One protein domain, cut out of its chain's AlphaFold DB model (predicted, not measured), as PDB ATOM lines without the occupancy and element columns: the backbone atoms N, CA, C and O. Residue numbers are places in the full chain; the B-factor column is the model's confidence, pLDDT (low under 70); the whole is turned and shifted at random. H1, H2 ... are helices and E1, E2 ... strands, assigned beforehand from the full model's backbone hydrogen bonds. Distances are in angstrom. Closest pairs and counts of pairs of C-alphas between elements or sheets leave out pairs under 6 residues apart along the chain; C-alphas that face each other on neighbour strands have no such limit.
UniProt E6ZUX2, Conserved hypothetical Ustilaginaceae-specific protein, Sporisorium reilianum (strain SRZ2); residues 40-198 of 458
ATOM      1  N   ALA A  40      43.345  -1.442 -14.198       82.25
ATOM      2  CA  ALA A  40      43.271  -1.316 -12.737       82.25
ATOM      3  C   ALA A  40      41.847  -1.115 -12.210       82.25
ATOM      4  O   ALA A  40      41.470  -1.722 -11.215       82.25
ATOM      5  N   VAL A  41      41.024  -0.307 -12.888       80.50
ATOM      6  CA  VAL A  41      39.612  -0.118 -12.511       80.50
ATOM      7  C   VAL A  41      38.829  -1.432 -12.587       80.50
ATOM      8  O   VAL A  41      38.017  -1.717 -11.711       80.50
ATOM      9  N   GLN A  42      39.069  -2.242 -13.619       78.75
ATOM     10  CA  GLN A  42      38.402  -3.534 -13.781       78.75
ATOM     11  C   GLN A  42      38.861  -4.516 -12.703       78.75
ATOM     12  O   GLN A  42      38.018  -5.141 -12.070       78.75
ATOM     13  N   ILE A  43      40.172  -4.571 -12.440       79.75
ATOM     14  CA  ILE A  43      40.762  -5.390 -11.373       79.75
ATOM     15  C   ILE A  43      40.182  -4.993 -10.009       79.75
ATOM     16  O   ILE A  43      39.786  -5.852  -9.230       79.75
ATOM     17  N   LEU A  44      40.091  -3.695  -9.704       80.25
ATOM     18  CA  LEU A  44      39.543  -3.225  -8.430       80.25
ATOM     19  C   LEU A  44      38.074  -3.615  -8.248       80.25
ATOM     20  O   LEU A  44      37.668  -3.943  -7.135       80.25
ATOM     21  N   ARG A  45      37.280  -3.567  -9.327       77.62
ATOM     22  CA  ARG A  45      35.857  -3.938  -9.303       77.62
ATOM     23  C   ARG A  45      35.665  -5.442  -9.154       77.62
ATOM     24  O   ARG A  45      34.807  -5.855  -8.390       77.62
ATOM     25  N   SER A  46      36.457  -6.251  -9.856       74.44
ATOM     26  CA  SER A  46      36.303  -7.709  -9.851       74.44
ATOM     27  C   SER A  46      36.822  -8.375  -8.579       74.44
ATOM     28  O   SER A  46      36.390  -9.473  -8.251       74.44
ATOM     29  N   ARG A  47      37.771  -7.747  -7.876       68.56
ATOM     30  CA  ARG A  47      38.575  -8.424  -6.853       68.56
ATOM     31  C   ARG A  47      38.171  -8.111  -5.401       68.56
ATOM     32  O   ARG A  47      38.592  -8.847  -4.515       68.56
ATOM     33  N   TYR A  48      37.405  -7.045  -5.116       64.50
ATOM     34  CA  TYR A  48      37.391  -6.457  -3.757       64.50
ATOM     35  C   TYR A  48      36.037  -6.091  -3.120       64.50
ATOM     36  O   TYR A  48      36.042  -5.362  -2.116       64.50
ATOM     37  N   GLU A  49      34.902  -6.615  -3.599       57.31
ATOM     38  CA  GLU A  49      33.608  -6.429  -2.908       57.31
ATOM     39  C   GLU A  49      33.551  -7.148  -1.534       57.31
ATOM     40  O   GLU A  49      33.057  -6.555  -0.574       57.31
ATOM     41  N   ASP A  50      34.211  -8.306  -1.353       53.59
ATOM     42  CA  ASP A  50      33.933  -9.218  -0.214       53.59
ATOM     43  C   ASP A  50      34.898  -9.224   0.992       53.59
ATOM     44  O   ASP A  50      34.737 -10.009   1.922       53.59
ATOM     45  N   GLY A  51      35.874  -8.320   1.084       50.72
ATOM     46  CA  GLY A  51      36.746  -8.270   2.275       50.72
ATOM     47  C   GLY A  51      38.031  -9.095   2.161       50.72
ATOM     48  O   GLY A  51      38.248  -9.775   1.162       50.72
ATOM     49  N   PRO A  52      38.959  -8.959   3.127       52.50
ATOM     50  CA  PRO A  52      40.286  -9.548   3.023       52.50
ATOM     51  C   PRO A  52      40.230 -11.046   3.349       52.50
ATOM     52  O   PRO A  52      40.181 -11.419   4.513       52.50
ATOM     53  N   SER A  53      40.263 -11.914   2.338       58.78
ATOM     54  CA  SER A  53      40.491 -13.352   2.557       58.78
ATOM     55  C   SER A  53      41.978 -13.721   2.557       58.78
ATOM     56  O   SER A  53      42.362 -14.726   3.146       58.78
ATOM     57  N   HIS A  54      42.830 -12.905   1.928       72.12
ATOM     58  CA  HIS A  54      44.253 -13.202   1.781       72.12
ATOM     59  C   HIS A  54      45.134 -12.205   2.539       72.12
ATOM     60  O   HIS A  54      45.148 -11.012   2.210       72.12
ATOM     61  N   HIS A  55      45.869 -12.738   3.517       83.62
ATOM     62  CA  HIS A  55      46.962 -12.095   4.239       83.62
ATOM     63  C   HIS A  55      48.295 -12.684   3.780       83.62
ATOM     64  O   HIS A  55      48.371 -13.874   3.487       83.62
ATOM     65  N   TYR A  56      49.334 -11.852   3.759       90.81
ATOM     66  CA  TYR A  56      50.693 -12.298   3.464       90.81
ATOM     67  C   TYR A  56      51.388 -12.751   4.741       90.81
ATOM     68  O   TYR A  56      51.363 -12.037   5.757       90.81
ATOM     69  N   SER A  57      52.037 -13.910   4.669       93.56
ATOM     70  CA  SER A  57      52.987 -14.328   5.695       93.56
ATOM     71  C   SER A  57      54.152 -13.338   5.780       93.56
ATOM     72  O   SER A  57      54.418 -12.555   4.864       93.56
ATOM     73  N   GLU A  58      54.858 -13.359   6.905       93.50
ATOM     74  CA  GLU A  58      56.031 -12.510   7.104       93.50
ATOM     75  C   GLU A  58      57.145 -12.826   6.099       93.50
ATOM     76  O   GLU A  58      57.732 -11.913   5.527       93.50
ATOM     77  N   GLU A  59      57.367 -14.108   5.802       94.94
ATOM     78  CA  GLU A  59      58.358 -14.535   4.812       94.94
ATOM     79  C   GLU A  59      58.024 -14.029   3.399       94.94
ATOM     80  O   GLU A  59      58.905 -13.554   2.675       94.94
ATOM     81  N   GLU A  60      56.751 -14.090   2.995       95.00
ATOM     82  CA  GLU A  60      56.302 -13.542   1.712       95.00
ATOM     83  C   GLU A  60      56.507 -12.028   1.654       95.00
ATOM     84  O   GLU A  60      57.070 -11.524   0.681       95.00
ATOM     85  N   ALA A  61      56.111 -11.307   2.707       95.38
ATOM     86  CA  ALA A  61      56.268  -9.859   2.792       95.38
ATOM     87  C   ALA A  61      57.745  -9.430   2.726       95.38
ATOM     88  O   ALA A  61      58.093  -8.515   1.972       95.38
ATOM     89  N   ASP A  62      58.617 -10.129   3.454       95.62
ATOM     90  CA  ASP A  62      60.064  -9.913   3.444       95.62
ATOM     91  C   ASP A  62      60.656 -10.166   2.048       95.62
ATOM     92  O   ASP A  62      61.477  -9.384   1.555       95.62
ATOM     93  N   ASN A  63      60.209 -11.227   1.370       95.56
ATOM     94  CA  ASN A  63      60.625 -11.535   0.004       95.56
ATOM     95  C   ASN A  63      60.150 -10.480  -1.002       95.56
ATOM     96  O   ASN A  63      60.941 -10.067  -1.858       95.56
ATOM     97  N   PHE A  64      58.903 -10.009  -0.904       95.50
ATOM     98  CA  PHE A  64      58.399  -8.938  -1.767       95.50
ATOM     99  C   PHE A  64      59.210  -7.659  -1.596       95.50
ATOM    100  O   PHE A  64      59.571  -7.025  -2.592       95.50
ATOM    101  N   LEU A  65      59.540  -7.291  -0.357       94.38
ATOM    102  CA  LEU A  65      60.360  -6.120  -0.078       94.38
ATOM    103  C   LEU A  65      61.763  -6.260  -0.670       94.38
ATOM    104  O   LEU A  65      62.204  -5.360  -1.385       94.38
ATOM    105  N   ALA A  66      62.434  -7.392  -0.449       93.56
ATOM    106  CA  ALA A  66      63.769  -7.630  -0.993       93.56
ATOM    107  C   ALA A  66      63.797  -7.559  -2.530       93.56
ATOM    108  O   ALA A  66      64.678  -6.923  -3.112       93.56
ATOM    109  N   ASN A  67      62.802  -8.155  -3.196       94.88
ATOM    110  CA  ASN A  67      62.656  -8.086  -4.652       94.88
ATOM    111  C   ASN A  67      62.403  -6.649  -5.129       94.88
ATOM    112  O   ASN A  67      62.987  -6.192  -6.110       94.88
ATOM    113  N   SER A  68      61.557  -5.909  -4.420       89.44
ATOM    114  CA  SER A  68      61.226  -4.530  -4.781       89.44
ATOM    115  C   SER A  68      62.429  -3.601  -4.633       89.44
ATOM    116  O   SER A  68      62.691  -2.779  -5.507       89.44
ATOM    117  N   LEU A  69      63.217  -3.754  -3.567       87.75
ATOM    118  CA  LEU A  69      64.450  -2.988  -3.382       87.75
ATOM    119  C   LEU A  69      65.486  -3.317  -4.465       87.75
ATOM    120  O   LEU A  69      66.108  -2.401  -5.007       87.75
ATOM    121  N   LEU A  70      65.628  -4.592  -4.845       89.00
ATOM    122  CA  LEU A  70      66.469  -4.988  -5.978       89.00
ATOM    123  C   LEU A  70      66.029  -4.289  -7.274       89.00
ATOM    124  O   LEU A  70      66.851  -3.667  -7.944       89.00
ATOM    125  N   HIS A  71      64.735  -4.324  -7.597       86.38
ATOM    126  CA  HIS A  71      64.199  -3.672  -8.794       86.38
ATOM    127  C   HIS A  71      64.579  -2.194  -8.872       86.38
ATOM    128  O   HIS A  71      65.106  -1.712  -9.874       86.38
ATOM    129  N   TYR A  72      64.308  -1.464  -7.792       78.50
ATOM    130  CA  TYR A  72      64.461  -0.018  -7.784       78.50
ATOM    131  C   TYR A  72      65.927   0.400  -7.744       78.50
ATOM    132  O   TYR A  72      66.287   1.398  -8.367       78.50
ATOM    133  N   THR A  73      66.788  -0.367  -7.071       78.06
ATOM    134  CA  THR A  73      68.238  -0.128  -7.111       78.06
ATOM    135  C   THR A  73      68.797  -0.343  -8.517       78.06
ATOM    136  O   THR A  73      69.517   0.526  -9.009       78.06
ATOM    137  N   GLN A  74      68.382  -1.396  -9.232       82.75
ATOM    138  CA  GLN A  74      68.737  -1.603 -10.646       82.75
ATOM    139  C   GLN A  74      68.225  -0.474 -11.554       82.75
ATOM    140  O   GLN A  74      68.947   0.015 -12.430       82.75
ATOM    141  N   LEU A  75      66.992  -0.016 -11.334       76.06
ATOM    142  CA  LEU A  75      66.383   1.056 -12.121       76.06
ATOM    143  C   LEU A  75      67.144   2.376 -11.928       76.06
ATOM    144  O   LEU A  75      67.459   3.072 -12.895       76.06
ATOM    145  N   ALA A  76      67.525   2.693 -10.693       68.44
ATOM    146  CA  ALA A  76      68.326   3.872 -10.395       68.44
ATOM    147  C   ALA A  76      69.756   3.792 -10.945       68.44
ATOM    148  O   ALA A  76      70.263   4.788 -11.463       68.44
ATOM    149  N   GLN A  77      70.392   2.619 -10.888       70.06
ATOM    150  CA  GLN A  77      71.690   2.394 -11.532       70.06
ATOM    151  C   GLN A  77      71.601   2.634 -13.045       70.06
ATOM    152  O   GLN A  77      72.454   3.321 -13.602       70.06
ATOM    153  N   THR A  78      70.530   2.157 -13.687       69.94
ATOM    154  CA  THR A  78      70.270   2.365 -15.124       69.94
ATOM    155  C   THR A  78      70.051   3.839 -15.478       69.94
ATOM    156  O   THR A  78      70.496   4.304 -16.527       69.94
ATOM    157  N   ARG A  79      69.371   4.608 -14.618       66.31
ATOM    158  CA  ARG A  79      69.211   6.063 -14.808       66.31
ATOM    159  C   ARG A  79      70.545   6.791 -14.676       66.31
ATOM    160  O   ARG A  79      70.883   7.620 -15.514       66.31
ATOM    161  N   ARG A  80      71.351   6.415 -13.681       62.97
ATOM    162  CA  ARG A  80      72.680   6.990 -13.453       62.97
ATOM    163  C   ARG A  80      73.610   6.818 -14.655       62.97
ATOM    164  O   ARG A  80      74.317   7.761 -15.000       62.97
ATOM    165  N   THR A  81      73.640   5.638 -15.276       61.88
ATOM    166  CA  THR A  81      74.477   5.396 -16.463       61.88
ATOM    167  C   THR A  81      74.041   6.223 -17.667       61.88
ATOM    168  O   THR A  81      74.893   6.619 -18.456       61.88
ATOM    169  N   LYS A  82      72.746   6.537 -17.789       59.91
ATOM    170  CA  LYS A  82      72.225   7.395 -18.861       59.91
ATOM    171  C   LYS A  82      72.550   8.878 -18.667       59.91
ATOM    172  O   LYS A  82      72.698   9.584 -19.655       59.91
ATOM    173  N   GLU A  83      72.692   9.344 -17.428       57.41
ATOM    174  CA  GLU A  83      72.787  10.780 -17.129       57.41
ATOM    175  C   GLU A  83      74.213  11.322 -16.850       57.41
ATOM    176  O   GLU A  83      74.355  12.477 -16.474       57.41
ATOM    177  N   GLN A  84      75.293  10.546 -17.038       54.53
ATOM    178  CA  GLN A  84      76.702  11.012 -16.911       54.53
ATOM    179  C   GLN A  84      77.020  11.904 -15.676       54.53
ATOM    180  O   GLN A  84      77.864  12.799 -15.726       54.53
ATOM    181  N   PHE A  85      76.393  11.664 -14.521       54.41
ATOM    182  CA  PHE A  85      76.648  12.469 -13.317       54.41
ATOM    183  C   PHE A  85      77.830  11.946 -12.467       54.41
ATOM    184  O   PHE A  85      78.017  10.739 -12.289       54.41
ATOM    185  N   ARG A  86      78.628  12.874 -11.896       53.31
ATOM    186  CA  ARG A  86      79.810  12.597 -11.042       53.31
ATOM    187  C   ARG A  86      79.464  11.728  -9.812       53.31
ATOM    188  O   ARG A  86      78.445  11.911  -9.151       53.31
ATOM    189  N   ALA A  87      80.356  10.789  -9.496       55.41
ATOM    190  CA  ALA A  87      80.021   9.399  -9.179       55.41
ATOM    191  C   ALA A  87      79.714   8.993  -7.714       55.41
ATOM    192  O   ALA A  87      79.348   7.838  -7.505       55.41
ATOM    193  N   GLU A  88      79.784   9.858  -6.700       51.41
ATOM    194  CA  GLU A  88      79.565   9.408  -5.300       51.41
ATOM    195  C   GLU A  88      78.480  10.187  -4.557       51.41
ATOM    196  O   GLU A  88      77.536   9.588  -4.037       51.41
ATOM    197  N   ASN A  89      78.520  11.519  -4.607       52.78
ATOM    198  CA  ASN A  89      77.516  12.357  -3.944       52.78
ATOM    199  C   ASN A  89      76.105  12.188  -4.527       52.78
ATOM    200  O   ASN A  89      75.121  12.435  -3.836       52.78
ATOM    201  N   VAL A  90      75.993  11.742  -5.781       52.88
ATOM    202  CA  VAL A  90      74.709  11.491  -6.450       52.88
ATOM    203  C   VAL A  90      74.119  10.148  -6.045       52.88
ATOM    204  O   VAL A  90      72.911  10.056  -5.929       52.88
ATOM    205  N   ARG A  91      74.921   9.117  -5.750       53.47
ATOM    206  CA  ARG A  91      74.391   7.805  -5.338       53.47
ATOM    207  C   ARG A  91      73.716   7.896  -3.977       53.47
ATOM    208  O   ARG A  91      72.560   7.511  -3.831       53.47
ATOM    209  N   GLU A  92      74.413   8.487  -3.008       54.97
ATOM    210  CA  GLU A  92      73.839   8.731  -1.689       54.97
ATOM    211  C   GLU A  92      72.663   9.711  -1.793       54.97
ATOM    212  O   GLU A  92      71.637   9.466  -1.177       54.97
ATOM    213  N   LYS A  93      72.743  10.764  -2.628       54.12
ATOM    214  CA  LYS A  93      71.600  11.656  -2.884       54.12
ATOM    215  C   LYS A  93      70.444  10.971  -3.597       54.12
ATOM    216  O   LYS A  93      69.327  11.320  -3.291       54.12
ATOM    217  N   LEU A  94      70.631  10.037  -4.516       50.84
ATOM    218  CA  LEU A  94      69.532   9.350  -5.194       50.84
ATOM    219  C   LEU A  94      68.819   8.434  -4.195       50.84
ATOM    220  O   LEU A  94      67.601   8.498  -4.091       50.84
ATOM    221  N   VAL A  95      69.573   7.676  -3.394       53.28
ATOM    222  CA  VAL A  95      69.012   6.812  -2.338       53.28
ATOM    223  C   VAL A  95      68.382   7.636  -1.197       53.28
ATOM    224  O   VAL A  95      67.350   7.245  -0.656       53.28
ATOM    225  N   LYS A  96      68.960   8.796  -0.840       51.00
ATOM    226  CA  LYS A  96      68.433   9.728   0.184       51.00
ATOM    227  C   LYS A  96      67.267  10.583  -0.310       51.00
ATOM    228  O   LYS A  96      66.369  10.910   0.462       51.00
ATOM    229  N   SER A  97      67.319  11.034  -1.558       42.19
ATOM    230  CA  SER A  97      66.380  12.005  -2.108       42.19
ATOM    231  C   SER A  97      65.229  11.320  -2.818       42.19
ATOM    232  O   SER A  97      65.291  10.199  -3.313       42.19
ATOM    233  N   THR A  98      64.171  12.099  -2.935       41.47
ATOM    234  CA  THR A  98      62.964  11.890  -3.725       41.47
ATOM    235  C   THR A  98      63.167  11.511  -5.203       41.47
ATOM    236  O   THR A  98      62.179  11.392  -5.915       41.47
ATOM    237  N   ALA A  99      64.396  11.324  -5.695       37.03
ATOM    238  CA  ALA A  99      64.698  10.950  -7.080       37.03
ATOM    239  C   ALA A  99      64.590   9.436  -7.361       37.03
ATOM    240  O   ALA A  99      64.280   9.041  -8.485       37.03
ATOM    241  N   PHE A 100      64.754   8.581  -6.343       38.75
ATOM    242  CA  PHE A 100      64.315   7.176  -6.415       38.75
ATOM    243  C   PHE A 100      62.788   7.036  -6.373       38.75
ATOM    244  O   PHE A 100      62.258   5.950  -6.599       38.75
ATOM    245  N   MET A 101      62.082   8.111  -6.017       51.56
ATOM    246  CA  MET A 101      60.737   8.016  -5.479       51.56
ATOM    247  C   MET A 101      59.708   8.291  -6.562       51.56
ATOM    248  O   MET A 101      59.651   9.401  -7.098       51.56
ATOM    249  N   PRO A 102      58.833   7.319  -6.840       41.72
ATOM    250  CA  PRO A 102      57.580   7.625  -7.489       41.72
ATOM    251  C   PRO A 102      56.880   8.717  -6.649       41.72
ATOM    252  O   PRO A 102      56.686   8.541  -5.445       41.72
ATOM    253  N   ARG A 103      56.546   9.881  -7.237       42.84
ATOM    254  CA  ARG A 103      55.833  11.010  -6.581       42.84
ATOM    255  C   ARG A 103      54.377  10.663  -6.219       42.84
ATOM    256  O   ARG A 103      53.441  11.337  -6.641       42.84
ATOM    257  N   TYR A 104      54.138   9.547  -5.547       45.81
ATOM    258  CA  TYR A 104      52.820   8.927  -5.512       45.81
ATOM    259  C   TYR A 104      52.199   9.200  -4.139       45.81
ATOM    260  O   TYR A 104      52.736   8.799  -3.112       45.81
ATOM    261  N   ARG A 105      51.082   9.937  -4.112       46.22
ATOM    262  CA  ARG A 105      50.305  10.213  -2.897       46.22
ATOM    263  C   ARG A 105      49.026   9.393  -2.968       46.22
ATOM    264  O   ARG A 105      48.186   9.681  -3.816       46.22
ATOM    265  N   LEU A 106      48.865   8.404  -2.093       46.69
ATOM    266  CA  LEU A 106      47.588   7.699  -1.934       46.69
ATOM    267  C   LEU A 106      46.955   8.078  -0.575       46.69
ATOM    268  O   LEU A 106      47.633   8.582   0.324       46.69
ATOM    269  N   VAL A 107      45.644   7.897  -0.431       45.09
ATOM    270  CA  VAL A 107      44.900   8.187   0.809       45.09
ATOM    271  C   VAL A 107      44.448   6.857   1.410       45.09
ATOM    272  O   VAL A 107      43.748   6.098   0.752       45.09
ATOM    273  N   ILE A 108      44.882   6.551   2.634       45.75
ATOM    274  CA  ILE A 108      44.686   5.249   3.293       45.75
ATOM    275  C   ILE A 108      43.747   5.443   4.484       45.75
ATOM    276  O   ILE A 108      44.025   6.278   5.340       45.75
ATOM    277  N   GLU A 109      42.679   4.653   4.567       39.62
ATOM    278  CA  GLU A 109      41.759   4.672   5.707       39.62
ATOM    279  C   GLU A 109      42.296   3.733   6.805       39.62
ATOM    280  O   GLU A 109      42.742   2.625   6.517       39.62
ATOM    281  N   GLY A 110      42.319   4.187   8.064       37.84
ATOM    282  CA  GLY A 110      42.816   3.408   9.218       37.84
ATOM    283  C   GLY A 110      44.283   3.641   9.611       37.84
ATOM    284  O   GLY A 110      44.713   3.225  10.683       37.84
ATOM    285  N   LEU A 111      45.047   4.368   8.793       37.88
ATOM    286  CA  LEU A 111      46.434   4.776   9.075       37.88
ATOM    287  C   LEU A 111      46.633   6.295   8.955       37.88
ATOM    288  O   LEU A 111      47.766   6.774   8.841       37.88
ATOM    289  N   GLU A 112      45.538   7.056   8.925       42.47
ATOM    290  CA  GLU A 112      45.595   8.504   8.794       42.47
ATOM    291  C   GLU A 112      46.436   9.104   9.923       42.47
ATOM    292  O   GLU A 112      46.085   9.060  11.104       42.47
ATOM    293  N   SER A 113      47.566   9.707   9.550       40.78
ATOM    294  CA  SER A 113      48.192  10.705  10.401       40.78
ATOM    295  C   SER A 113      47.224  11.882  10.438       40.78
ATOM    296  O   SER A 113      47.109  12.630   9.466       40.78
ATOM    297  N   LYS A 114      46.482  12.018  11.542       39.59
ATOM    298  CA  LYS A 114      45.772  13.251  11.899       39.59
ATOM    299  C   LYS A 114      46.824  14.359  12.049       39.59
ATOM    300  O   LYS A 114      47.320  14.621  13.139       39.59
ATOM    301  N   GLY A 115      47.241  14.942  10.931       40.19
ATOM    302  CA  GLY A 115      48.404  15.817  10.864       40.19
ATOM    303  C   GLY A 115      48.334  16.724   9.647       40.19
ATOM    304  O   GLY A 115      48.862  16.394   8.594       40.19
ATOM    305  N   ASN A 116      47.640  17.847   9.833       38.12
ATOM    306  CA  ASN A 116      47.588  19.072   9.035       38.12
ATOM    307  C   ASN A 116      48.213  19.063   7.630       38.12
ATOM    308  O   ASN A 116      49.427  18.972   7.440       38.12
ATOM    309  N   GLN A 117      47.342  19.360   6.665       40.78
ATOM    310  CA  GLN A 117      47.651  19.860   5.331       40.78
ATOM    311  C   GLN A 117      48.603  21.072   5.388       40.78
ATOM    312  O   GLN A 117      48.188  22.226   5.375       40.78
ATOM    313  N   ARG A 118      49.911  20.829   5.404       42.09
ATOM    314  CA  ARG A 118      50.894  21.764   4.848       42.09
ATOM    315  C   ARG A 118      51.398  21.157   3.548       42.09
ATOM    316  O   ARG A 118      51.560  19.941   3.470       42.09
ATOM    317  N   ARG A 119      51.615  21.998   2.531       44.00
ATOM    318  CA  ARG A 119      52.174  21.667   1.205       44.00
ATOM    319  C   ARG A 119      53.622  21.153   1.320       44.00
ATOM    320  O   ARG A 119      54.554  21.776   0.834       44.00
ATOM    321  N   GLY A 120      53.830  20.066   2.055       50.81
ATOM    322  CA  GLY A 120      55.113  19.408   2.244       50.81
ATOM    323  C   GLY A 120      55.250  18.206   1.317       50.81
ATOM    324  O   GLY A 120      54.252  17.627   0.888       50.81
ATOM    325  N   ALA A 121      56.498  17.827   1.037       52.38
ATOM    326  CA  ALA A 121      56.831  16.573   0.367       52.38
ATOM    327  C   ALA A 121      56.062  15.387   0.993       52.38
ATOM    328  O   ALA A 121      55.867  15.389   2.218       52.38
ATOM    329  N   PRO A 122      55.637  14.397   0.184       54.62
ATOM    330  CA  PRO A 122      54.814  13.282   0.646       54.62
ATOM    331  C   PRO A 122      55.444  12.595   1.864       54.62
ATOM    332  O   PRO A 122      56.662  12.433   1.944       54.62
ATOM    333  N   SER A 123      54.611  12.239   2.846       64.56
ATOM    334  CA  SER A 123      55.051  11.589   4.088       64.56
ATOM    335  C   SER A 123      55.309  10.094   3.927       64.56
ATOM    336  O   SER A 123      55.784   9.469   4.868       64.56
ATOM    337  N   TRP A 124      54.992   9.525   2.764       68.81
ATOM    338  CA  TRP A 124      55.097   8.100   2.469       68.81
ATOM    339  C   TRP A 124      55.247   7.881   0.942       68.81
ATOM    340  O   TRP A 124      54.848   8.754   0.168       68.81
ATOM    341  N   PHE A 125      55.838   6.765   0.507       74.44
ATOM    342  CA  PHE A 125      55.810   6.288  -0.888       74.44
ATOM    343  C   PHE A 125      55.521   4.783  -0.939       74.44
ATOM    344  O   PHE A 125      55.549   4.108   0.089       74.44
ATOM    345  N   SER A 126      55.219   4.255  -2.126       80.50
ATOM    346  CA  SER A 126      54.926   2.833  -2.317       80.50
ATOM    347  C   SER A 126      55.879   2.138  -3.274       80.50
ATOM    348  O   SER A 126      56.261   2.723  -4.288       80.50
ATOM    349  N   LEU A 127      56.133   0.860  -3.014       85.00
ATOM    350  CA  LEU A 127      56.703  -0.084  -3.969       85.00
ATOM    351  C   LEU A 127      55.641  -1.124  -4.374       85.00
ATOM    352  O   LEU A 127      54.810  -1.497  -3.544       85.00
ATOM    353  N   PRO A 128      55.627  -1.588  -5.632       87.56
ATOM    354  CA  PRO A 128      54.786  -2.703  -6.061       87.56
ATOM    355  C   PRO A 128      55.256  -4.022  -5.433       87.56
ATOM    356  O   PRO A 128      56.423  -4.145  -5.080       87.56
ATOM    357  N   LEU A 129      54.385  -5.029  -5.338       91.81
ATOM    358  CA  LEU A 129      54.821  -6.382  -4.973       91.81
ATOM    359  C   LEU A 129      55.522  -7.054  -6.158       91.81
ATOM    360  O   LEU A 129      54.949  -7.162  -7.244       91.81
ATOM    361  N   MET A 130      56.752  -7.521  -5.934       91.56
ATOM    362  CA  MET A 130      57.597  -8.154  -6.951       91.56
ATOM    363  C   MET A 130      57.966  -9.585  -6.551       91.56
ATOM    364  O   MET A 130      58.315  -9.849  -5.399       91.56
ATOM    365  N   VAL A 131      57.950 -10.505  -7.513       94.00
ATOM    366  CA  VAL A 131      58.341 -11.912  -7.365       94.00
ATOM    367  C   VAL A 131      59.523 -12.246  -8.265       94.00
ATOM    368  O   VAL A 131      59.675 -11.692  -9.350       94.00
ATOM    369  N   ASP A 132      60.346 -13.180  -7.802       90.25
ATOM    370  CA  ASP A 132      61.536 -13.657  -8.497       90.25
ATOM    371  C   ASP A 132      61.374 -15.156  -8.750       90.25
ATOM    372  O   ASP A 132      61.585 -15.971  -7.853       90.25
ATOM    373  N   ARG A 133      60.859 -15.503  -9.934       78.25
ATOM    374  CA  ARG A 133      60.630 -16.902 -10.342       78.25
ATOM    375  C   ARG A 133      61.488 -17.303 -11.538       78.25
ATOM    376  O   ARG A 133      61.899 -18.455 -11.608       78.25
ATOM    377  N   GLN A 134      61.763 -16.367 -12.448       81.56
ATOM    378  CA  GLN A 134      62.607 -16.528 -13.645       81.56
ATOM    379  C   GLN A 134      63.221 -15.176 -14.053       81.56
ATOM    380  O   GLN A 134      63.395 -14.873 -15.231       81.56
ATOM    381  N   GLY A 135      63.484 -14.325 -13.064       84.31
ATOM    382  CA  GLY A 135      63.593 -12.889 -13.261       84.31
ATOM    383  C   GLY A 135      62.549 -12.156 -12.434       84.31
ATOM    384  O   GLY A 135      61.655 -12.754 -11.823       84.31
ATOM    385  N   LEU A 136      62.716 -10.840 -12.380       89.94
ATOM    386  CA  LEU A 136      61.968  -9.993 -11.477       89.94
ATOM    387  C   LEU A 136      60.701  -9.464 -12.156       89.94
ATOM    388  O   LEU A 136      60.771  -8.668 -13.092       89.94
ATOM    389  N   HIS A 137      59.542  -9.896 -11.664       91.00
ATOM    390  CA  HIS A 137      58.235  -9.580 -12.244       91.00
ATOM    391  C   HIS A 137      57.269  -9.061 -11.182       91.00
ATOM    392  O   HIS A 137      57.425  -9.342  -9.995       91.00
ATOM    393  N   TYR A 138      56.232  -8.340 -11.609       91.25
ATOM    394  CA  TYR A 138      55.120  -7.994 -10.727       91.25
ATOM    395  C   TYR A 138      54.428  -9.257 -10.203       91.25
ATOM    396  O   TYR A 138      54.269 -10.239 -10.935       91.25
ATOM    397  N   LEU A 139      53.976  -9.226  -8.949       91.31
ATOM    398  CA  LEU A 139      53.063 -10.238  -8.430       91.31
ATOM    399  C   LEU A 139      51.795 -10.245  -9.292       91.31
ATOM    400  O   LEU A 139      51.254  -9.183  -9.601       91.31
ATOM    401  N   HIS A 140      51.333 -11.429  -9.678       89.75
ATOM    402  CA  HIS A 140      50.061 -11.616 -10.365       89.75
ATOM    403  C   HIS A 140      49.150 -12.454  -9.481       89.75
ATOM    404  O   HIS A 140      49.557 -13.513  -9.004       89.75
ATOM    405  N   ASP A 141      47.920 -11.988  -9.307       85.19
ATOM    406  CA  ASP A 141      46.895 -12.696  -8.554       85.19
ATOM    407  C   ASP A 141      45.834 -13.223  -9.510       85.19
ATOM    408  O   ASP A 141      45.541 -12.622 -10.551       85.19
ATOM    409  N   ARG A 142      45.228 -14.346  -9.130       82.81
ATOM    410  CA  ARG A 142      44.106 -14.906  -9.868       82.81
ATOM    411  C   ARG A 142      42.818 -14.200  -9.458       82.81
ATOM    412  O   ARG A 142      42.467 -14.178  -8.281       82.81
ATOM    413  N   LEU A 143      42.131 -13.614 -10.428       80.75
ATOM    414  CA  LEU A 143      40.809 -13.027 -10.261       80.75
ATOM    415  C   LEU A 143      39.728 -14.114 -10.106       80.75
ATOM    416  O   LEU A 143      39.964 -15.263 -10.491       80.75
ATOM    417  N   PRO A 144      38.529 -13.767  -9.589       77.62
ATOM    418  CA  PRO A 144      37.416 -14.716  -9.469       77.62
ATOM    419  C   PRO A 144      36.986 -15.344 -10.802       77.62
ATOM    420  O   PRO A 144      36.515 -16.476 -10.830       77.62
ATOM    421  N   ASP A 145      37.196 -14.638 -11.914       80.06
ATOM    422  CA  ASP A 145      36.952 -15.123 -13.277       80.06
ATOM    423  C   ASP A 145      38.064 -16.054 -13.814       80.06
ATOM    424  O   ASP A 145      38.019 -16.496 -14.961       80.06
ATOM    425  N   GLY A 146      39.074 -16.364 -12.995       81.50
ATOM    426  CA  GLY A 146      40.183 -17.257 -13.321       81.50
ATOM    427  C   GLY A 146      41.359 -16.596 -14.045       81.50
ATOM    428  O   GLY A 146      42.398 -17.255 -14.193       81.50
ATOM    429  N   ARG A 147      41.242 -15.322 -14.453       84.88
ATOM    430  CA  ARG A 147      42.320 -14.566 -15.113       84.88
ATOM    431  C   ARG A 147      43.459 -14.260 -14.148       84.88
ATOM    432  O   ARG A 147      43.230 -14.014 -12.969       84.88
ATOM    433  N   LEU A 148      44.687 -14.244 -14.656       86.69
ATOM    434  CA  LEU A 148      45.859 -13.781 -13.913       86.69
ATOM    435  C   LEU A 148      46.097 -12.309 -14.227       86.69
ATOM    436  O   LEU A 148      46.267 -11.950 -15.386       86.69
ATOM    437  N   GLU A 149      46.115 -11.469 -13.197       88.06
ATOM    438  CA  GLU A 149      46.272 -10.024 -13.344       88.06
ATOM    439  C   GLU A 149      47.263  -9.468 -12.335       88.06
ATOM    440  O   GLU A 149      47.348  -9.954 -11.204       88.06
ATOM    441  N   ARG A 150      47.971  -8.400 -12.717       88.31
ATOM    442  CA  ARG A 150      48.921  -7.714 -11.833       88.31
ATOM    443  C   ARG A 150      48.256  -7.371 -10.497       88.31
ATOM    444  O   ARG A 150      47.143  -6.842 -10.446       88.31
ATOM    445  N   SER A 151      48.947  -7.685  -9.409       88.06
ATOM    446  CA  SER A 151      48.533  -7.300  -8.070       88.06
ATOM    447  C   SER A 151      48.562  -5.787  -7.927       88.06
ATOM    448  O   SER A 151      49.498  -5.118  -8.369       88.06
ATOM    449  N   LEU A 152      47.514  -5.252  -7.307       87.12
ATOM    450  CA  LEU A 152      47.418  -3.832  -6.978       87.12
ATOM    451  C   LEU A 152      47.883  -3.537  -5.549       87.12
ATOM    452  O   LEU A 152      47.825  -2.385  -5.121       87.12
ATOM    453  N   ASP A 153      48.311  -4.561  -4.812       88.56
ATOM    454  CA  ASP A 153      48.834  -4.417  -3.462       88.56
ATOM    455  C   ASP A 153      50.223  -3.770  -3.492       88.56
ATOM    456  O   ASP A 153      51.002  -3.944  -4.434       88.56
ATOM    457  N   LEU A 154      50.519  -2.988  -2.455       88.38
ATOM    458  CA  LEU A 154      51.681  -2.105  -2.405       88.38
ATOM    459  C   LEU A 154      52.393  -2.195  -1.067       88.38
ATOM    460  O   LEU A 154      51.753  -2.128  -0.022       88.38
ATOM    461  N   ILE A 155      53.719  -2.208  -1.087       89.56
ATOM    462  CA  ILE A 155      54.535  -1.967   0.099       89.56
ATOM    463  C   ILE A 155      54.552  -0.469   0.353       89.56
ATOM    464  O   ILE A 155      55.066   0.296  -0.457       89.56
ATOM    465  N   ARG A 156      54.010  -0.039   1.483       86.00
ATOM    466  CA  ARG A 156      54.101   1.328   1.976       86.00
ATOM    467  C   ARG A 156      55.418   1.521   2.717       86.00
ATOM    468  O   ARG A 156      55.753   0.739   3.606       86.00
ATOM    469  N   LEU A 157      56.110   2.606   2.391       82.44
ATOM    470  CA  LEU A 157      57.255   3.108   3.132       82.44
ATOM    471  C   LEU A 157      56.939   4.501   3.658       82.44
ATOM    472  O   LEU A 157      56.572   5.389   2.890       82.44
ATOM    473  N   ASP A 158      57.098   4.710   4.959       77.31
ATOM    474  CA  ASP A 158      56.862   6.005   5.594       77.31
ATOM    475  C   ASP A 158      58.174   6.762   5.800       77.31
ATOM    476  O   ASP A 158      59.212   6.174   6.121       77.31
ATOM    477  N   ARG A 159      58.122   8.087   5.629       73.50
ATOM    478  CA  ARG A 159      59.253   8.975   5.883       73.50
ATOM    479  C   ARG A 159      59.395   9.209   7.377       73.50
ATOM    480  O   ARG A 159      58.588   9.904   7.994       73.50
ATOM    481  N   TYR A 160      60.505   8.761   7.923       69.12
ATOM    482  CA  TYR A 160      60.980   9.168   9.226       69.12
ATOM    483  C   TYR A 160      61.802  10.450   9.070       69.12
ATOM    484  O   TYR A 160      62.852  10.483   8.424       69.12
ATOM    485  N   LYS A 161      61.285  11.552   9.617       62.31
ATOM    486  CA  LYS A 161      61.991  12.836   9.646       62.31
ATOM    487  C   LYS A 161      62.706  12.991  10.980       62.31
ATOM    488  O   LYS A 161      62.051  13.038  12.015       62.31
ATOM    489  N   THR A 162      64.021  13.143  10.933       51.06
ATOM    490  CA  THR A 162      64.761  13.907  11.942       51.06
ATOM    491  C   THR A 162      64.587  15.401  11.617       51.06
ATOM    492  O   THR A 162      64.154  15.739  10.513       51.06
ATOM    493  N   ARG A 163      64.881  16.336  12.535       47.44
ATOM    494  CA  ARG A 163      64.754  17.793  12.266       47.44
ATOM    495  C   ARG A 163      65.587  18.290  11.068       47.44
ATOM    496  O   ARG A 163      65.391  19.410  10.607       47.44
ATOM    497  N   THR A 164      66.501  17.468  10.556       48.19
ATOM    498  CA  THR A 164      67.303  17.738   9.363       48.19
ATOM    499  C   THR A 164      66.526  17.458   8.070       48.19
ATOM    500  O   THR A 164      65.629  16.620   8.013       48.19
ATOM    501  N   ILE A 165      66.893  18.164   6.999       49.69
ATOM    502  CA  ILE A 165      66.231  18.149   5.679       49.69
ATOM    503  C   ILE A 165      66.226  16.732   5.052       49.69
ATOM    504  O   ILE A 165      65.335  16.395   4.266       49.69
ATOM    505  N   ASP A 166      67.142  15.873   5.497       54.94
ATOM    506  CA  ASP A 166      67.307  14.484   5.079       54.94
ATOM    507  C   ASP A 166      66.532  13.542   6.015       54.94
ATOM    508  O   ASP A 166      67.004  13.178   7.090       54.94
ATOM    509  N   GLY A 167      65.314  13.164   5.616       59.41
ATOM    510  CA  GLY A 167      64.597  12.062   6.269       59.41
ATOM    511  C   GLY A 167      64.926  10.731   5.596       59.41
ATOM    512  O   GLY A 167      65.417  10.717   4.470       59.41
ATOM    513  N   PHE A 168      64.615   9.622   6.256       68.81
ATOM    514  CA  PHE A 168      64.805   8.268   5.729       68.81
ATOM    515  C   PHE A 168      63.465   7.542   5.619       68.81
ATOM    516  O   PHE A 168      62.450   8.029   6.114       68.81
ATOM    517  N   TRP A 169      63.450   6.388   4.957       76.44
ATOM    518  CA  TRP A 169      62.225   5.651   4.661       76.44
ATOM    519  C   TRP A 169      62.341   4.221   5.151       76.44
ATOM    520  O   TRP A 169      63.341   3.558   4.868       76.44
ATOM    521  N   LEU A 170      61.320   3.764   5.871       81.25
ATOM    522  CA  LEU A 170      61.218   2.380   6.320       81.25
ATOM    523  C   LEU A 170      59.919   1.764   5.808       81.25
ATOM    524  O   LEU A 170      58.909   2.471   5.750       81.25
ATOM    525  N   PRO A 171      59.927   0.466   5.467       87.31
ATOM    526  CA  PRO A 171      58.700  -0.269   5.187       87.31
ATOM    527  C   PRO A 171      57.792  -0.237   6.415       87.31
ATOM    528  O   PRO A 171      58.269  -0.310   7.540       87.31
ATOM    529  N   THR A 172      56.485  -0.098   6.239       86.62
ATOM    530  CA  THR A 172      55.545  -0.062   7.375       86.62
ATOM    531  C   THR A 172      54.369  -0.998   7.188       86.62
ATOM    532  O   THR A 172      53.949  -1.642   8.145       86.62
ATOM    533  N   ALA A 173      53.870  -1.150   5.965       89.62
ATOM    534  CA  ALA A 173      52.764  -2.056   5.688       89.62
ATOM    535  C   ALA A 173      52.774  -2.555   4.245       89.62
ATOM    536  O   ALA A 173      53.363  -1.923   3.372       89.62
ATOM    537  N   ILE A 174      52.047  -3.639   3.985       91.00
ATOM    538  CA  ILE A 174      51.478  -3.914   2.668       91.00
ATOM    539  C   ILE A 174      50.024  -3.454   2.699       91.00
ATOM    540  O   ILE A 174      49.271  -3.782   3.623       91.00
ATOM    541  N   VAL A 175      49.640  -2.660   1.707       87.44
ATOM    542  CA  VAL A 175      48.329  -2.027   1.607       87.44
ATOM    543  C   VAL A 175      47.634  -2.429   0.317       87.44
ATOM    544  O   VAL A 175      48.248  -2.498  -0.743       87.44
ATOM    545  N   ARG A 176      46.331  -2.662   0.425       86.06
ATOM    546  CA  ARG A 176      45.459  -3.127  -0.646       86.06
ATOM    547  C   ARG A 176      44.437  -2.051  -1.005       86.06
ATOM    548  O   ARG A 176      43.694  -1.631  -0.113       86.06
ATOM    549  N   PRO A 177      44.373  -1.592  -2.264       82.75
ATOM    550  CA  PRO A 177      43.362  -0.640  -2.702       82.75
ATOM    551  C   PRO A 177      41.975  -1.289  -2.799       82.75
ATOM    552  O   PRO A 177      41.836  -2.425  -3.245       82.75
ATOM    553  N   ARG A 178      40.936  -0.552  -2.401       78.62
ATOM    554  CA  ARG A 178      39.521  -0.949  -2.408       78.62
ATOM    555  C   ARG A 178      38.638   0.257  -2.718       78.62
ATOM    556  O   ARG A 178      39.013   1.393  -2.433       78.62
ATOM    557  N   TYR A 179      37.441   0.035  -3.252       74.31
ATOM    558  CA  TYR A 179      36.448   1.108  -3.354       74.31
ATOM    559  C   TYR A 179      35.829   1.411  -1.990       74.31
ATOM    560  O   TYR A 179      35.480   0.504  -1.236       74.31
ATOM    561  N   GLY A 180      35.693   2.697  -1.658       63.69
ATOM    562  CA  GLY A 180      34.984   3.113  -0.452       63.69
ATOM    563  C   GLY A 180      33.480   2.821  -0.530       63.69
ATOM    564  O   GLY A 180      32.851   3.034  -1.568       63.69
ATOM    565  N   ARG A 181      32.875   2.412   0.599       56.31
ATOM    566  CA  ARG A 181      31.412   2.451   0.799       56.31
ATOM    567  C   ARG A 181      30.959   3.913   0.689       56.31
ATOM    568  O   ARG A 181      31.136   4.679   1.627       56.31
ATOM    569  N   GLY A 182      30.483   4.326  -0.479       54.47
ATOM    570  CA  GLY A 182      30.174   5.728  -0.788       54.47
ATOM    571  C   GLY A 182      30.312   6.084  -2.268       54.47
ATOM    572  O   GLY A 182      29.884   7.159  -2.672       54.47
ATOM    573  N   GLY A 183      30.868   5.178  -3.082       51.09
ATOM    574  CA  GLY A 183      30.846   5.266  -4.540       51.09
ATOM    575  C   GLY A 183      32.231   5.161  -5.194       51.09
ATOM    576  O   GLY A 183      33.254   5.166  -4.508       51.09
ATOM    577  N   PRO A 184      32.276   5.091  -6.537       53.81
ATOM    578  CA  PRO A 184      33.495   4.866  -7.322       53.81
ATOM    579  C   PRO A 184      34.547   5.981  -7.201       53.81
ATOM    580  O   PRO A 184      35.676   5.792  -7.640       53.81
ATOM    581  N   ALA A 185      34.209   7.135  -6.621       56.28
ATOM    582  CA  ALA A 185      35.068   8.317  -6.626       56.28
ATOM    583  C   ALA A 185      36.287   8.230  -5.688       56.28
ATOM    584  O   ALA A 185      37.248   8.960  -5.906       56.28
ATOM    585  N   ASN A 186      36.285   7.345  -4.684       66.62
ATOM    586  CA  ASN A 186      37.349   7.299  -3.675       66.62
ATOM    587  C   ASN A 186      37.917   5.882  -3.516       66.62
ATOM    588  O   ASN A 186      37.321   5.027  -2.854       66.62
ATOM    589  N   VAL A 187      39.096   5.649  -4.104       73.44
ATOM    590  CA  VAL A 187      39.927   4.479  -3.784       73.44
ATOM    591  C   VAL A 187      40.502   4.677  -2.385       73.44
ATOM    592  O   VAL A 187      41.196   5.658  -2.121       73.44
ATOM    593  N   LYS A 188      40.211   3.734  -1.495       76.94
ATOM    594  CA  LYS A 188      40.777   3.646  -0.152       76.94
ATOM    595  C   LYS A 188      41.779   2.508  -0.105       76.94
ATOM    596  O   LYS A 188      41.718   1.597  -0.919       76.94
ATOM    597  N   PHE A 189      42.682   2.532   0.859       79.62
ATOM    598  CA  PHE A 189      43.646   1.454   1.052       79.62
ATOM    599  C   PHE A 189      43.450   0.843   2.429       79.62
ATOM    600  O   PHE A 189      43.311   1.571   3.408       79.62
ATOM    601  N   THR A 190      43.453  -0.484   2.488       83.12
ATOM    602  CA  THR A 190      43.376  -1.268   3.720       83.12
ATOM    603  C   THR A 190      44.689  -1.994   3.951       83.12
ATOM    604  O   THR A 190      45.278  -2.518   3.009       83.12
ATOM    605  N   VAL A 191      45.142  -2.055   5.196       86.38
ATOM    606  CA  VAL A 191      46.351  -2.800   5.563       86.38
ATOM    607  C   VAL A 191      46.079  -4.300   5.491       86.38
ATOM    608  O   VAL A 191      45.093  -4.767   6.054       86.38
ATOM    609  N   VAL A 192      46.949  -5.047   4.806       88.38
ATOM    610  CA  VAL A 192      46.877  -6.521   4.709       88.38
ATOM    611  C   VAL A 192      48.053  -7.218   5.391       88.38
ATOM    612  O   VAL A 192      47.922  -8.373   5.791       88.38
ATOM    613  N   HIS A 193      49.168  -6.507   5.572       91.06
ATOM    614  CA  HIS A 193      50.323  -6.932   6.358       91.06
ATOM    615  C   HIS A 193      50.978  -5.704   7.005       91.06
ATOM    616  O   HIS A 193      51.028  -4.639   6.393       91.06
ATOM    617  N   GLU A 194      51.512  -5.843   8.216       89.69
ATOM    618  CA  GLU A 194      52.252  -4.784   8.910       89.69
ATOM    619  C   GLU A 194      53.669  -5.245   9.231       89.69
ATOM    620  O   GLU A 194      53.850  -6.206   9.983       89.69
ATOM    621  N   PHE A 195      54.661  -4.501   8.745       89.81
ATOM    622  CA  PHE A 195      56.062  -4.784   9.042       89.81
ATOM    623  C   PHE A 195      56.390  -4.477  10.514       89.81
ATOM    624  O   PHE A 195      55.723  -3.641  11.135       89.81
ATOM    625  N   PRO A 196      57.448  -5.087  11.080       86.81
ATOM    626  CA  PRO A 196      57.941  -4.766  12.423       86.81
ATOM    627  C   PRO A 196      58.285  -3.282  12.609       86.81
ATOM    628  O   PRO A 196      58.178  -2.757  13.707       86.81
ATOM    629  N   THR A 197      58.630  -2.593  11.520       83.81
ATOM    630  CA  THR A 197      58.931  -1.157  11.426       83.81
ATOM    631  C   THR A 197      57.675  -0.254  11.366       83.81
ATOM    632  O   THR A 197      57.787   0.958  11.168       83.81
ATOM    633  N   SER A 198      56.464  -0.816  11.516       81.56
ATOM    634  CA  SER A 198      55.184  -0.090  11.459       81.56
ATOM    635  C   SER A 198      54.984   0.856  12.639       81.56
ATOM    636  O   SER A 198      54.884   0.433  13.791       81.56
TER     637      SER A 198
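What this domain is: This is residues 40 to 198 of the 458 residues of the protein "Conserved hypothetical Ustilaginaceae-specific protein" of Sporisorium reilianum (strain SRZ2) (UniProt E6ZUX2). A strongly twisted sheet of four strands, E1, E6, E7 and E8, is crossed on one face by the long helix H2, whose later part runs on past the sheet to the short helix H3, folded back near it. Two small hairpins, E2 with E3 and E4 with E5, extend the fold beyond the end of E1, the first packing on H2, while H1 grazes the sheet near E7; residues 81 to 89 and 114 to 120 stick out. The printed part has 159 residues with three named helices and then eight named strands, a mixed class. The large sheet's order is E1, E6, E7, E8, antiparallel throughout. The whole is compact, with a radius of gyration of the C-alphas of 17.1 A and spans of 51 by 44 by 29 A.

How they stand to each other: In the sheet, E1, residues 124 to 128, and E8, residues 187 to 194, are edge strands; E6, residues 154 to 160, and E7, residues 168 to 179, are inner. E6, E7 and E8 form a meander, each strand the antiparallel neighbour of the one before. N 125 and O 157 join E1 and E6 within hydrogen-bond range at 2.8 A, N 156 and O 173 join E6 and E7 at 2.7 A, and N 178 and O 188 join E7 and E8 at 2.7 A. E7 bends by 63 degrees at residue 171. H2, residues 58 to 82, is on one face, making two layers, helix over sheet, at a height over the sheet of 9.4 A. It runs across the strands, at 83 degrees to E1 on the local plane. The closest C-alphas of H2 and E2, residues 130 to 132, are those of Phe 64 and Met 130, 5.3 A apart. E2 forms a hairpin with E3, residues 136 to 138, with N 131 and O 137 at 2.8 A. E4, residues 140 to 142, forms a hairpin with E5, residues 148 to 150, with N 141 and O 149 at 2.8 A. H1, residues 40 to 47, only grazes the large sheet; its closest C-alphas with E7 are those of Leu 44 and Arg 178, 6.4 A apart. H3, residues 89 to 96, is close to H2 but not clearly touching, with C-alphas 76 and 94 at 7.6 A. In H1, H2 and H3 every O i to N i+4 pair is within hydrogen-bond range.

Where its parts are: H1 begins at C-alpha 40, (43.271, -1.316, -12.737). H2 measures 36.5 A from C-alpha 58, (56.031, -12.510, 7.104), to C-alpha 82. E7 measures 30.6 A, E8 20.0 A and E6 18.7 A. E8 ends at C-alpha 194, (52.252, -4.784, 8.910).

The domain as a whole: The C-alphas of Asp 50 and Arg 86, the two farthest apart, are 51.9 A apart. The printed part has no cut. The link from H3 to E1, residues 97 to 123, is long. Mean pLDDT of the printed part is 70.6, and 71 residues are under 70, among them residues 78 to 124.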